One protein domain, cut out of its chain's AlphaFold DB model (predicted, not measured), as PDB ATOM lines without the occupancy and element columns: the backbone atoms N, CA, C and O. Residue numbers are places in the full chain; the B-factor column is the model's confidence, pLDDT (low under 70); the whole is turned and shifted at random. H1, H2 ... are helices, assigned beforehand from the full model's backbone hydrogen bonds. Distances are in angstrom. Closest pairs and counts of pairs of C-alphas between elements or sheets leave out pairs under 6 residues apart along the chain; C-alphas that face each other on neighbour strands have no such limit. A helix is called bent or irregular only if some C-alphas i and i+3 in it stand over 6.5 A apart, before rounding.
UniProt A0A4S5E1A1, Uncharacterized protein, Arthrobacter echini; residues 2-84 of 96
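What this domain is: This is residues 2 to 84 of the 96 residues of an uncharacterized protein of Arthrobacter echini (UniProt A0A4S5E1A1). One very long helix, H2, makes the length of a rod, and a shorter helix, H1, packs side by side on its first half, running the same way. The unnamed link folds back from the end of H1 to the beginning of H2, and residues 63 to 84 stick out free. The printed part has 83 residues, with two named helices, H1 then H2, and no named strand, and is all helix. It is extended, with a radius of gyration of the C-alphas of 20.0 A and spans of 70 by 21 by 21 A.

How they stand to each other: H2, residues 42 to 83, touches H1, residues 2 to 25, at a shallow tilt of 21 degrees. The closest C-alphas are those of Glu 17 and Ile 51, 6.6 A apart. H1 touches H2 with residues 9 to 20 alone, and H2 touches H1 with residues 44 to 55 alone. O i to N i+4 pairs within hydrogen-bond range are 36 of 38 in H2 and 17 of 20 in H1.

Where its parts are: H2 measures 62.4 A from C-alpha 42 at (-51.453, 23.466, -49.033) to C-alpha 83 at (-5.375, 64.558, -39.990). H1 measures 35.2 A from C-alpha 2 at (-49.983, 13.285, -54.071), with a kink of 30 degrees near residue 19. H1 is irregular, with C-alphas 21 and 24 9.1 A apart; H2 is only just irregular, with C-alphas 43 and 46 6.9 A apart.

The domain as a whole: The C-alphas of Ala 2 and Leu 84, the two farthest apart, are 70.2 A apart. The printed part has no cut. The link, residues 26 to 41, is long. The model's pLDDT is under 70 at residues 24 to 29 and 84.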
ATOM      1  N   ALA A   2     -50.000  12.152 -55.013       78.56
ATOM      2  CA  ALA A   2     -49.983  13.285 -54.071       78.56
ATOM      3  C   ALA A   2     -48.919  13.148 -52.962       78.56
ATOM      4  O   ALA A   2     -48.165  14.080 -52.717       78.56
ATOM      5  N   GLU A   3     -48.782  11.958 -52.375       87.38
ATOM      6  CA  GLU A   3     -47.789  11.671 -51.327       87.38
ATOM      7  C   GLU A   3     -46.335  11.837 -51.804       87.38
ATOM      8  O   GLU A   3     -45.493  12.361 -51.080       87.38
ATOM      9  N   HIS A   4     -46.047  11.485 -53.063       88.81
ATOM     10  CA  HIS A   4     -44.728  11.707 -53.658       88.81
ATOM     11  C   HIS A   4     -44.431  13.205 -53.824       88.81
ATOM     12  O   HIS A   4     -43.340  13.652 -53.493       88.81
ATOM     13  N   VAL A   5     -45.415  13.996 -54.270       91.69
ATOM     14  CA  VAL A   5     -45.278  15.457 -54.394       91.69
ATOM     15  C   VAL A   5     -45.015  16.103 -53.030       91.69
ATOM     16  O   VAL A   5     -44.133  16.951 -52.918       91.69
ATOM     17  N   VAL A   6     -45.733  15.672 -51.987       92.94
ATOM     18  CA  VAL A   6     -45.510  16.129 -50.605       92.94
ATOM     19  C   VAL A   6     -44.098  15.792 -50.135       92.94
ATOM     20  O   VAL A   6     -43.416  16.666 -49.603       92.94
ATOM     21  N   ALA A   7     -43.623  14.568 -50.376       93.88
ATOM     22  CA  ALA A   7     -42.278  14.153 -49.988       93.88
ATOM     23  C   ALA A   7     -41.179  14.974 -50.687       93.88
ATOM     24  O   ALA A   7     -40.248  15.436 -50.025       93.88
ATOM     25  N   VAL A   8     -41.301  15.218 -51.999       94.50
ATOM     26  CA  VAL A   8     -40.314  16.022 -52.740       94.50
ATOM     27  C   VAL A   8     -40.287  17.465 -52.225       94.50
ATOM     28  O   VAL A   8     -39.211  18.007 -51.973       94.50
ATOM     29  N   TRP A   9     -41.453  18.086 -52.019       93.81
ATOM     30  CA  TRP A   9     -41.515  19.435 -51.449       93.81
ATOM     31  C   TRP A   9     -40.982  19.492 -50.019       93.81
ATOM     32  O   TRP A   9     -40.305  20.452 -49.668       93.81
ATOM     33  N   THR A  10     -41.238  18.467 -49.210       95.19
ATOM     34  CA  THR A  10     -40.729  18.386 -47.836       95.19
ATOM     35  C   THR A  10     -39.206  18.368 -47.830       95.19
ATOM     36  O   THR A  10     -38.611  19.231 -47.198       95.19
ATOM     37  N   SER A  11     -38.580  17.498 -48.628       93.19
ATOM     38  CA  SER A  11     -37.117  17.435 -48.747       93.19
ATOM     39  C   SER A  11     -36.506  18.756 -49.231       93.19
ATOM     40  O   SER A  11     -35.467  19.181 -48.726       93.19
ATOM     41  N   ALA A  12     -37.165  19.441 -50.169       92.88
ATOM     42  CA  ALA A  12     -36.716  20.748 -50.640       92.88
ATOM     43  C   ALA A  12     -36.798  21.828 -49.541       92.88
ATOM     44  O   ALA A  12     -35.892  22.652 -49.423       92.88
ATOM     45  N   LEU A  13     -37.859  21.824 -48.722       93.56
ATOM     46  CA  LEU A  13     -37.993  22.739 -47.582       93.56
ATOM     47  C   LEU A  13     -37.020  22.392 -46.443       93.56
ATOM     48  O   LEU A  13     -36.478  23.310 -45.836       93.56
ATOM     49  N   ASP A  14     -36.749  21.107 -46.197       93.81
ATOM     50  CA  ASP A  14     -35.759  20.652 -45.209       93.81
ATOM     51  C   ASP A  14     -34.358  21.174 -45.560       93.81
ATOM     52  O   ASP A  14     -33.659  21.707 -44.702       93.81
ATOM     53  N   ALA A  15     -33.964  21.092 -46.836       90.62
ATOM     54  CA  ALA A  15     -32.679  21.613 -47.298       90.62
ATOM     55  C   ALA A  15     -32.562  23.139 -47.116       90.62
ATOM     56  O   ALA A  15     -31.500  23.640 -46.747       90.62
ATOM     57  N   LEU A  16     -33.650  23.888 -47.337       90.00
ATOM     58  CA  LEU A  16     -33.678  25.337 -47.098       90.00
ATOM     59  C   LEU A  16     -33.583  25.688 -45.613       90.00
ATOM     60  O   LEU A  16     -32.945  26.680 -45.264       90.00
ATOM     61  N   GLU A  17     -34.231  24.914 -44.746       92.00
ATOM     62  CA  GLU A  17     -34.147  25.106 -43.299       92.00
ATOM     63  C   GLU A  17     -32.752  24.780 -42.771       92.00
ATOM     64  O   GLU A  17     -32.193  25.592 -42.041       92.00
ATOM     65  N   ALA A  18     -32.150  23.675 -43.214       90.00
ATOM     66  CA  ALA A  18     -30.779  23.325 -42.855       90.00
ATOM     67  C   ALA A  18     -29.791  24.429 -43.268       90.00
ATOM     68  O   ALA A  18     -28.989  24.879 -42.453       90.00
ATOM     69  N   ALA A  19     -29.916  24.953 -44.491       87.75
ATOM     70  CA  ALA A  19     -29.084  26.061 -44.960       87.75
ATOM     71  C   ALA A  19     -29.278  27.351 -44.136       87.75
ATOM     72  O   ALA A  19     -28.338  28.121 -43.954       87.75
ATOM     73  N   LEU A  20     -30.490  27.606 -43.632       88.12
ATOM     74  CA  LEU A  20     -30.751  28.726 -42.724       88.12
ATOM     75  C   LEU A  20     -30.132  28.521 -41.340       88.12
ATOM     76  O   LEU A  20     -29.692  29.496 -40.732       88.12
ATOM     77  N   ASP A  21     -30.143  27.289 -40.837       88.94
ATOM     78  CA  ASP A  21     -29.622  26.944 -39.513       88.94
ATOM     79  C   ASP A  21     -28.084  26.934 -39.487       88.94
ATOM     80  O   ASP A  21     -27.484  27.303 -38.479       88.94
ATOM     81  N   GLU A  22     -27.434  26.595 -40.606       86.19
ATOM     82  CA  GLU A  22     -25.974  26.678 -40.773       86.19
ATOM     83  C   GLU A  22     -25.446  28.130 -40.839       86.19
ATOM     84  O   GLU A  22     -24.272  28.389 -40.546       86.19
ATOM     85  N   GLY A  23     -26.304  29.097 -41.183       77.94
ATOM     86  CA  GLY A  23     -25.989  30.527 -41.137       77.94
ATOM     87  C   GLY A  23     -24.813  30.936 -42.036       77.94
ATOM     88  O   GLY A  23     -24.735  30.552 -43.199       77.94
ATOM     89  N   GLU A  24     -23.891  31.747 -41.508       67.50
ATOM     90  CA  GLU A  24     -22.753  32.310 -42.265       67.50
ATOM     91  C   GLU A  24     -21.704  31.274 -42.697       67.50
ATOM     92  O   GLU A  24     -20.881  31.557 -43.566       67.50
ATOM     93  N   SER A  25     -21.714  30.081 -42.093       67.44
ATOM     94  CA  SER A  25     -20.758  29.013 -42.418       67.44
ATOM     95  C   SER A  25     -21.170  28.210 -43.653       67.44
ATOM     96  O   SER A  25     -20.331  27.523 -44.241       67.44
ATOM     97  N   ALA A  26     -22.436  28.308 -44.070       65.62
ATOM     98  CA  ALA A  26     -22.913  27.672 -45.283       65.62
ATOM     99  C   ALA A  26     -22.462  28.476 -46.505       65.62
ATOM    100  O   ALA A  26     -22.852  29.629 -46.707       65.62
ATOM    101  N   SER A  27     -21.678  27.845 -47.381       65.00
ATOM    102  CA  SER A  27     -21.562  28.345 -48.750       65.00
ATOM    103  C   SER A  27     -22.959  28.288 -49.374       65.00
ATOM    104  O   SER A  27     -23.578  27.220 -49.311       65.00
ATOM    105  N   PRO A  28     -23.487  29.379 -49.961       61.44
ATOM    106  CA  PRO A  28     -24.788  29.345 -50.606       61.44
ATOM    107  C   PRO A  28     -24.696  28.400 -51.805       61.44
ATOM    108  O   PRO A  28     -24.237  28.771 -52.886       61.44
ATOM    109  N   GLY A  29     -25.092  27.145 -51.596       68.56
ATOM    110  CA  GLY A  29     -25.227  26.174 -52.666       68.56
ATOM    111  C   GLY A  29     -26.216  26.682 -53.714       68.56
ATOM    112  O   GLY A  29     -27.070  27.531 -53.446       68.56
ATOM    113  N   SER A  30     -26.121  26.165 -54.936       77.94
ATOM    114  CA  SER A  30     -27.098  26.482 -55.973       77.94
ATOM    115  C   SER A  30     -28.470  25.930 -55.581       77.94
ATOM    116  O   SER A  30     -28.673  24.713 -55.586       77.94
ATOM    117  N   TRP A  31     -29.424  26.813 -55.274       80.25
ATOM    118  CA  TRP A  31     -30.820  26.411 -55.130       80.25
ATOM    119  C   TRP A  31     -31.306  25.800 -56.444       80.25
ATOM    120  O   TRP A  31     -31.271  26.447 -57.490       80.25
ATOM    121  N   THR A  32     -31.770  24.556 -56.374       80.88
ATOM    122  CA  THR A  32     -32.387  23.860 -57.501       80.88
ATOM    123  C   THR A  32     -33.836  23.578 -57.124       80.88
ATOM    124  O   THR A  32     -34.064  22.909 -56.115       80.88
ATOM    125  N   PRO A  33     -34.821  24.092 -57.881       81.31
ATOM    126  CA  PRO A  33     -36.223  23.795 -57.629       81.31
ATOM    127  C   PRO A  33     -36.483  22.280 -57.623       81.31
ATOM    128  O   PRO A  33     -35.857  21.558 -58.404       81.31
ATOM    129  N   PRO A  34     -37.401  21.787 -56.774       87.44
ATOM    130  CA  PRO A  34     -37.745  20.373 -56.763       87.44
ATOM    131  C   PRO A  34     -38.278  19.926 -58.139       87.44
ATOM    132  O   PRO A  34     -39.029  20.677 -58.763       87.44
ATOM    133  N   PRO A  35     -37.938  18.712 -58.616       87.69
ATOM    134  CA  PRO A  35     -38.282  18.228 -59.957       87.69
ATOM    135  C   PRO A  35     -39.738  17.734 -60.041       87.69
ATOM    136  O   PRO A  35     -40.007  16.609 -60.458       87.69
ATOM    137  N   VAL A  36     -40.688  18.557 -59.598       90.19
ATOM    138  CA  VAL A  36     -42.126  18.279 -59.662       90.19
ATOM    139  C   VAL A  36     -42.849  19.457 -60.308       90.19
ATOM    140  O   VAL A  36     -42.796  20.578 -59.810       90.19
ATOM    141  N   ASP A  37     -43.591  19.190 -61.384       85.94
ATOM    142  CA  ASP A  37     -44.491  20.162 -62.026       85.94
ATOM    143  C   ASP A  37     -45.822  20.257 -61.261       85.94
ATOM    144  O   ASP A  37     -46.916  20.075 -61.796       85.94
ATOM    145  N   ALA A  38     -45.728  20.490 -59.955       87.69
ATOM    146  CA  ALA A  38     -46.872  20.658 -59.077       87.69
ATOM    147  C   ALA A  38     -46.609  21.798 -58.084       87.69
ATOM    148  O   ALA A  38     -45.494  21.914 -57.562       87.69
ATOM    149  N   PRO A  39     -47.622  22.631 -57.784       90.50
ATOM    150  CA  PRO A  39     -47.484  23.678 -56.782       90.50
ATOM    151  C   PRO A  39     -47.204  23.084 -55.395       90.50
ATOM    152  O   PRO A  39     -47.454  21.902 -55.144       90.50
ATOM    153  N   ILE A  40     -46.727  23.929 -54.478       91.44
ATOM    154  CA  ILE A  40     -46.522  23.554 -53.074       91.44
ATOM    155  C   ILE A  40     -47.856  23.057 -52.483       91.44
ATOM    156  O   ILE A  40     -48.851  23.790 -52.543       91.44
ATOM    157  N   PRO A  41     -47.894  21.853 -51.885       94.44
ATOM    158  CA  PRO A  41     -49.060  21.347 -51.169       94.44
ATOM    159  C   PRO A  41     -49.534  22.318 -50.085       94.44
ATOM    160  O   PRO A  41     -48.723  22.897 -49.365       94.44
ATOM    161  N   ALA A  42     -50.853  22.477 -49.936       94.62
ATOM    162  CA  ALA A  42     -51.453  23.466 -49.033       94.62
ATOM    163  C   ALA A  42     -50.950  23.354 -47.580       94.62
ATOM    164  O   ALA A  42     -50.736  24.369 -46.917       94.62
ATOM    165  N   GLU A  43     -50.697  22.132 -47.113       94.56
ATOM    166  CA  GLU A  43     -50.158  21.840 -45.780       94.56
ATOM    167  C   GLU A  43     -48.728  22.367 -45.561       94.56
ATOM    168  O   GLU A  43     -48.366  22.733 -44.445       94.56
ATOM    169  N   LEU A  44     -47.935  22.502 -46.627       95.38
ATOM    170  CA  LEU A  44     -46.554  22.991 -46.570       95.38
ATOM    171  C   LEU A  44     -46.446  24.511 -46.776       95.38
ATOM    172  O   LEU A  44     -45.385  25.092 -46.542       95.38
ATOM    173  N   VAL A  45     -47.528  25.193 -47.169       96.19
ATOM    174  CA  VAL A  45     -47.510  26.641 -47.456       96.19
ATOM    175  C   VAL A  45     -47.134  27.463 -46.223       96.19
ATOM    176  O   VAL A  45     -46.357  28.415 -46.330       96.19
ATOM    177  N   ALA A  46     -47.660  27.112 -45.046       96.94
ATOM    178  CA  ALA A  46     -47.329  27.809 -43.803       96.94
ATOM    179  C   ALA A  46     -45.831  27.689 -43.475       96.94
ATOM    180  O   ALA A  46     -45.189  28.682 -43.126       96.94
ATOM    181  N   ARG A  47     -45.264  26.494 -43.680       96.56
ATOM    182  CA  ARG A  47     -43.837  26.214 -43.499       96.56
ATOM    183  C   ARG A  47     -42.981  27.019 -44.478       96.56
ATOM    184  O   ARG A  47     -42.096  27.753 -44.049       96.56
ATOM    185  N   ALA A  48     -43.311  26.984 -45.770       95.19
ATOM    186  CA  ALA A  48     -42.606  27.749 -46.800       95.19
ATOM    187  C   ALA A  48     -42.596  29.264 -46.508       95.19
ATOM    188  O   ALA A  48     -41.569  29.926 -46.657       95.19
ATOM    189  N   ARG A  49     -43.717  29.821 -46.023       97.00
ATOM    190  CA  ARG A  49     -43.800  31.235 -45.612       97.00
ATOM    191  C   ARG A  49     -42.918  31.551 -44.403       97.00
ATOM    192  O   ARG A  49     -42.303  32.616 -44.374       97.00
ATOM    193  N   SER A  50     -42.840  30.646 -43.428       97.12
ATOM    194  CA  SER A  50     -41.953  30.795 -42.267       97.12
ATOM    195  C   SER A  50     -40.483  30.852 -42.697       97.12
ATOM    196  O   SER A  50     -39.773  31.797 -42.348       97.12
ATOM    197  N   ILE A  51     -40.056  29.913 -43.549       94.88
ATOM    198  CA  ILE A  51     -38.704  29.876 -44.132       94.88
ATOM    199  C   ILE A  51     -38.398  31.186 -44.865       94.88
ATOM    200  O   ILE A  51     -37.377  31.820 -44.601       94.88
ATOM    201  N   GLN A  52     -39.311  31.648 -45.726       94.62
ATOM    202  CA  GLN A  52     -39.147  32.908 -46.452       94.62
ATOM    203  C   GLN A  52     -38.997  34.111 -45.501       94.62
ATOM    204  O   GLN A  52     -38.172  34.997 -45.735       94.62
ATOM    205  N   GLY A  53     -39.782  34.160 -44.421       96.81
ATOM    206  CA  GLY A  53     -39.681  35.202 -43.397       96.81
ATOM    207  C   GLY A  53     -38.321  35.207 -42.692       96.81
ATOM    208  O   GLY A  53     -37.712  36.269 -42.528       96.81
ATOM    209  N   ARG A  54     -37.805  34.021 -42.346       94.56
ATOM    210  CA  ARG A  54     -36.466  33.847 -41.762       94.56
ATOM    211  C   ARG A  54     -35.368  34.294 -42.730       94.56
ATOM    212  O   ARG A  54     -34.531  35.105 -42.347       94.56
ATOM    213  N   GLN A  55     -35.431  33.874 -43.997       92.50
ATOM    214  CA  GLN A  55     -34.489  34.297 -45.048       92.50
ATOM    215  C   GLN A  55     -34.457  35.818 -45.214       92.50
ATOM    216  O   GLN A  55     -33.387  36.424 -45.237       92.50
ATOM    217  N   ARG A  56     -35.625  36.469 -45.281       95.12
ATOM    218  CA  ARG A  56     -35.709  37.935 -45.387       95.12
ATOM    219  C   ARG A  56     -35.104  38.644 -44.181       95.12
ATOM    220  O   ARG A  56     -34.469  39.681 -44.350       95.12
ATOM    221  N   SER A  57     -35.308  38.096 -42.987       94.19
ATOM    222  CA  SER A  57     -34.762  38.659 -41.752       94.19
ATOM    223  C   SER A  57     -33.237  38.543 -41.723       94.19
ATOM    224  O   SER A  57     -32.563  39.530 -41.445       94.19
ATOM    225  N   ALA A  58     -32.691  37.387 -42.113       90.81
ATOM    226  CA  ALA A  58     -31.248  37.180 -42.238       90.81
ATOM    227  C   ALA A  58     -30.613  38.150 -43.252       90.81
ATOM    228  O   ALA A  58     -29.639  38.829 -42.940       90.81
ATOM    229  N   LEU A  59     -31.219  38.304 -44.435       90.94
ATOM    230  CA  LEU A  59     -30.754  39.262 -45.445       90.94
ATOM    231  C   LEU A  59     -30.786  40.713 -44.943       90.94
ATOM    232  O   LEU A  59     -29.881  41.493 -45.243       90.94
ATOM    233  N   ALA A  60     -31.815  41.086 -44.177       94.38
ATOM    234  CA  ALA A  60     -31.917  42.418 -43.593       94.38
ATOM    235  C   ALA A  60     -30.814  42.682 -42.555       94.38
ATOM    236  O   ALA A  60     -30.248  43.775 -42.546       94.38
ATOM    237  N   LEU A  61     -30.478  41.684 -41.728       91.69
ATOM    238  CA  LEU A  61     -29.391  41.768 -40.749       91.69
ATOM    239  C   LEU A  61     -28.037  41.963 -41.439       91.69
ATOM    240  O   LEU A  61     -27.377  42.974 -41.200       91.69
ATOM    241  N   VAL A  62     -27.687  41.087 -42.386       91.12
ATOM    242  CA  VAL A  62     -26.436  41.197 -43.161       91.12
ATOM    243  C   VAL A  62     -26.361  42.544 -43.894       91.12
ATOM    244  O   VAL A  62     -25.323  43.209 -43.913       91.12
ATOM    245  N   GLY A  63     -27.475  43.008 -44.467       93.44
ATOM    246  CA  GLY A  63     -27.551  44.321 -45.109       93.44
ATOM    247  C   GLY A  63     -27.288  45.485 -44.145       93.44
ATOM    248  O   GLY A  63     -26.579  46.436 -44.497       93.44
ATOM    249  N   ALA A  64     -27.824  45.419 -42.924       94.94
ATOM    250  CA  ALA A  64     -27.603  46.428 -41.893       94.94
ATOM    251  C   ALA A  64     -26.136  46.465 -41.433       94.94
ATOM    252  O   ALA A  64     -25.563  47.555 -41.309       94.94
ATOM    253  N   GLU A  65     -25.514  45.299 -41.254       93.88
ATOM    254  CA  GLU A  65     -24.102  45.160 -40.881       93.88
ATOM    255  C   GLU A  65     -23.164  45.699 -41.962       93.88
ATOM    256  O   GLU A  65     -22.294  46.528 -41.677       93.88
ATOM    257  N   LEU A  66     -23.400  45.347 -43.230       94.69
ATOM    258  CA  LEU A  66     -22.666  45.921 -44.361       94.69
ATOM    259  C   LEU A  66     -22.805  47.448 -44.408       94.69
ATOM    260  O   LEU A  66     -21.835  48.166 -44.673       94.69
ATOM    261  N   GLY A  67     -24.003  47.967 -44.126       95.06
ATOM    262  CA  GLY A  67     -24.249  49.401 -44.015       95.06
ATOM    263  C   GLY A  67     -23.433  50.054 -42.894       95.06
ATOM    264  O   GLY A  67     -22.842  51.117 -43.101       95.06
ATOM    265  N   ALA A  68     -23.364  49.420 -41.722       94.94
ATOM    266  CA  ALA A  68     -22.568  49.894 -40.593       94.94
ATOM    267  C   ALA A  68     -21.066  49.902 -40.911       94.94
ATOM    268  O   ALA A  68     -20.401  50.917 -40.687       94.94
ATOM    269  N   LEU A  69     -20.552  48.832 -41.522       95.25
ATOM    270  CA  LEU A  69     -19.143  48.718 -41.897       95.25
ATOM    271  C   LEU A  69     -18.729  49.784 -42.920       95.25
ATOM    272  O   LEU A  69     -17.673  50.406 -42.788       95.25
ATOM    273  N   ARG A  70     -19.583  50.062 -43.915       95.00
ATOM    274  CA  ARG A  70     -19.350  51.135 -44.898       95.00
ATOM    275  C   ARG A  70     -19.268  52.509 -44.234       95.00
ATOM    276  O   ARG A  70     -18.354  53.273 -44.545       95.00
ATOM    277  N   ARG A  71     -20.176  52.810 -43.296       93.50
ATOM    278  CA  ARG A  71     -20.139  54.067 -42.525       93.50
ATOM    279  C   ARG A  71     -18.858  54.178 -41.704       93.50
ATOM    280  O   ARG A  71     -18.205  55.217 -41.749       93.50
ATOM    281  N   HIS A  72     -18.467  53.104 -41.019       92.56
ATOM    282  CA  HIS A  72     -17.234  53.075 -40.237       92.56
ATOM    283  C   HIS A  72     -16.000  53.336 -41.112       92.56
ATOM    284  O   HIS A  72     -15.202  54.225 -40.818       92.56
ATOM    285  N   ARG A  73     -15.885  52.643 -42.251       94.00
ATOM    286  CA  ARG A  73     -14.791  52.853 -43.208       94.00
ATOM    287  C   ARG A  73     -14.755  54.288 -43.742       94.00
ATOM    288  O   ARG A  73     -13.671  54.853 -43.877       94.00
ATOM    289  N   SER A  74     -15.913  54.886 -44.022       91.75
ATOM    290  CA  SER A  74     -15.997  56.286 -44.455       91.75
ATOM    291  C   SER A  74     -15.509  57.248 -43.372       91.75
ATOM    292  O   SER A  74     -14.759  58.168 -43.685       91.75
ATOM    293  N   ALA A  75     -15.890  57.023 -42.112       90.62
ATOM    294  CA  ALA A  75     -15.466  57.854 -40.986       90.62
ATOM    295  C   ALA A  75     -13.946  57.774 -40.752       90.62
ATOM    296  O   ALA A  75     -13.285  58.793 -40.562       90.62
ATOM    297  N   VAL A  76     -13.362  56.575 -40.842       92.44
ATOM    298  CA  VAL A  76     -11.900  56.400 -40.780       92.44
ATOM    299  C   VAL A  76     -11.215  57.133 -41.938       92.44
ATOM    300  O   VAL A  76     -10.198  57.799 -41.737       92.44
ATOM    301  N   GLY A  77     -11.786  57.062 -43.144       87.69
ATOM    302  CA  GLY A  77     -11.298  57.795 -44.312       87.69
ATOM    303  C   GLY A  77     -11.334  59.315 -44.125       87.69
ATOM    304  O   GLY A  77     -10.339  59.980 -44.408       87.69
ATOM    305  N   SER A  78     -12.437  59.861 -43.602       84.44
ATOM    306  CA  SER A  78     -12.568  61.301 -43.350       84.44
ATOM    307  C   SER A  78     -11.618  61.789 -42.261       84.44
ATOM    308  O   SER A  78     -11.010  62.839 -42.427       84.44
ATOM    309  N   VAL A  79     -11.438  61.017 -41.182       85.88
ATOM    310  CA  VAL A  79     -10.454  61.344 -40.138       85.88
ATOM    311  C   VAL A  79      -9.053  61.360 -40.738       85.88
ATOM    312  O   VAL A  79      -8.346  62.345 -40.591       85.88
ATOM    313  N   ARG A  80      -8.667  60.331 -41.502       75.94
ATOM    314  CA  ARG A  80      -7.351  60.304 -42.154       75.94
ATOM    315  C   ARG A  80      -7.139  61.500 -43.086       75.94
ATOM    316  O   ARG A  80      -6.047  62.052 -43.092       75.94
ATOM    317  N   ALA A  81      -8.155  61.892 -43.854       76.56
ATOM    318  CA  ALA A  81      -8.088  63.067 -44.720       76.56
ATOM    319  C   ALA A  81      -7.940  64.378 -43.927       76.56
ATOM    320  O   ALA A  81      -7.187  65.248 -44.345       76.56
ATOM    321  N   ALA A  82      -8.615  64.501 -42.780       76.75
ATOM    322  CA  ALA A  82      -8.542  65.680 -41.917       76.75
ATOM    323  C   ALA A  82      -7.238  65.767 -41.103       76.75
ATOM    324  O   ALA A  82      -6.789  66.864 -40.788       76.75
ATOM    325  N   THR A  83      -6.630  64.627 -40.761       76.75
ATOM    326  CA  THR A  83      -5.375  64.558 -39.990       76.75
ATOM    327  C   THR A  83      -4.129  64.509 -40.883       76.75
ATOM    328  O   THR A  83      -3.010  64.628 -40.386       76.75
ATOM    329  N   LEU A  84      -4.287  64.330 -42.200       66.81
ATOM    330  CA  LEU A  84      -3.187  64.505 -43.148       66.81
ATOM    331  C   LEU A  84      -2.759  65.980 -43.134       66.81
ATOM    332  O   LEU A  84      -3.623  66.853 -43.242       66.81
TER     333      LEU A  84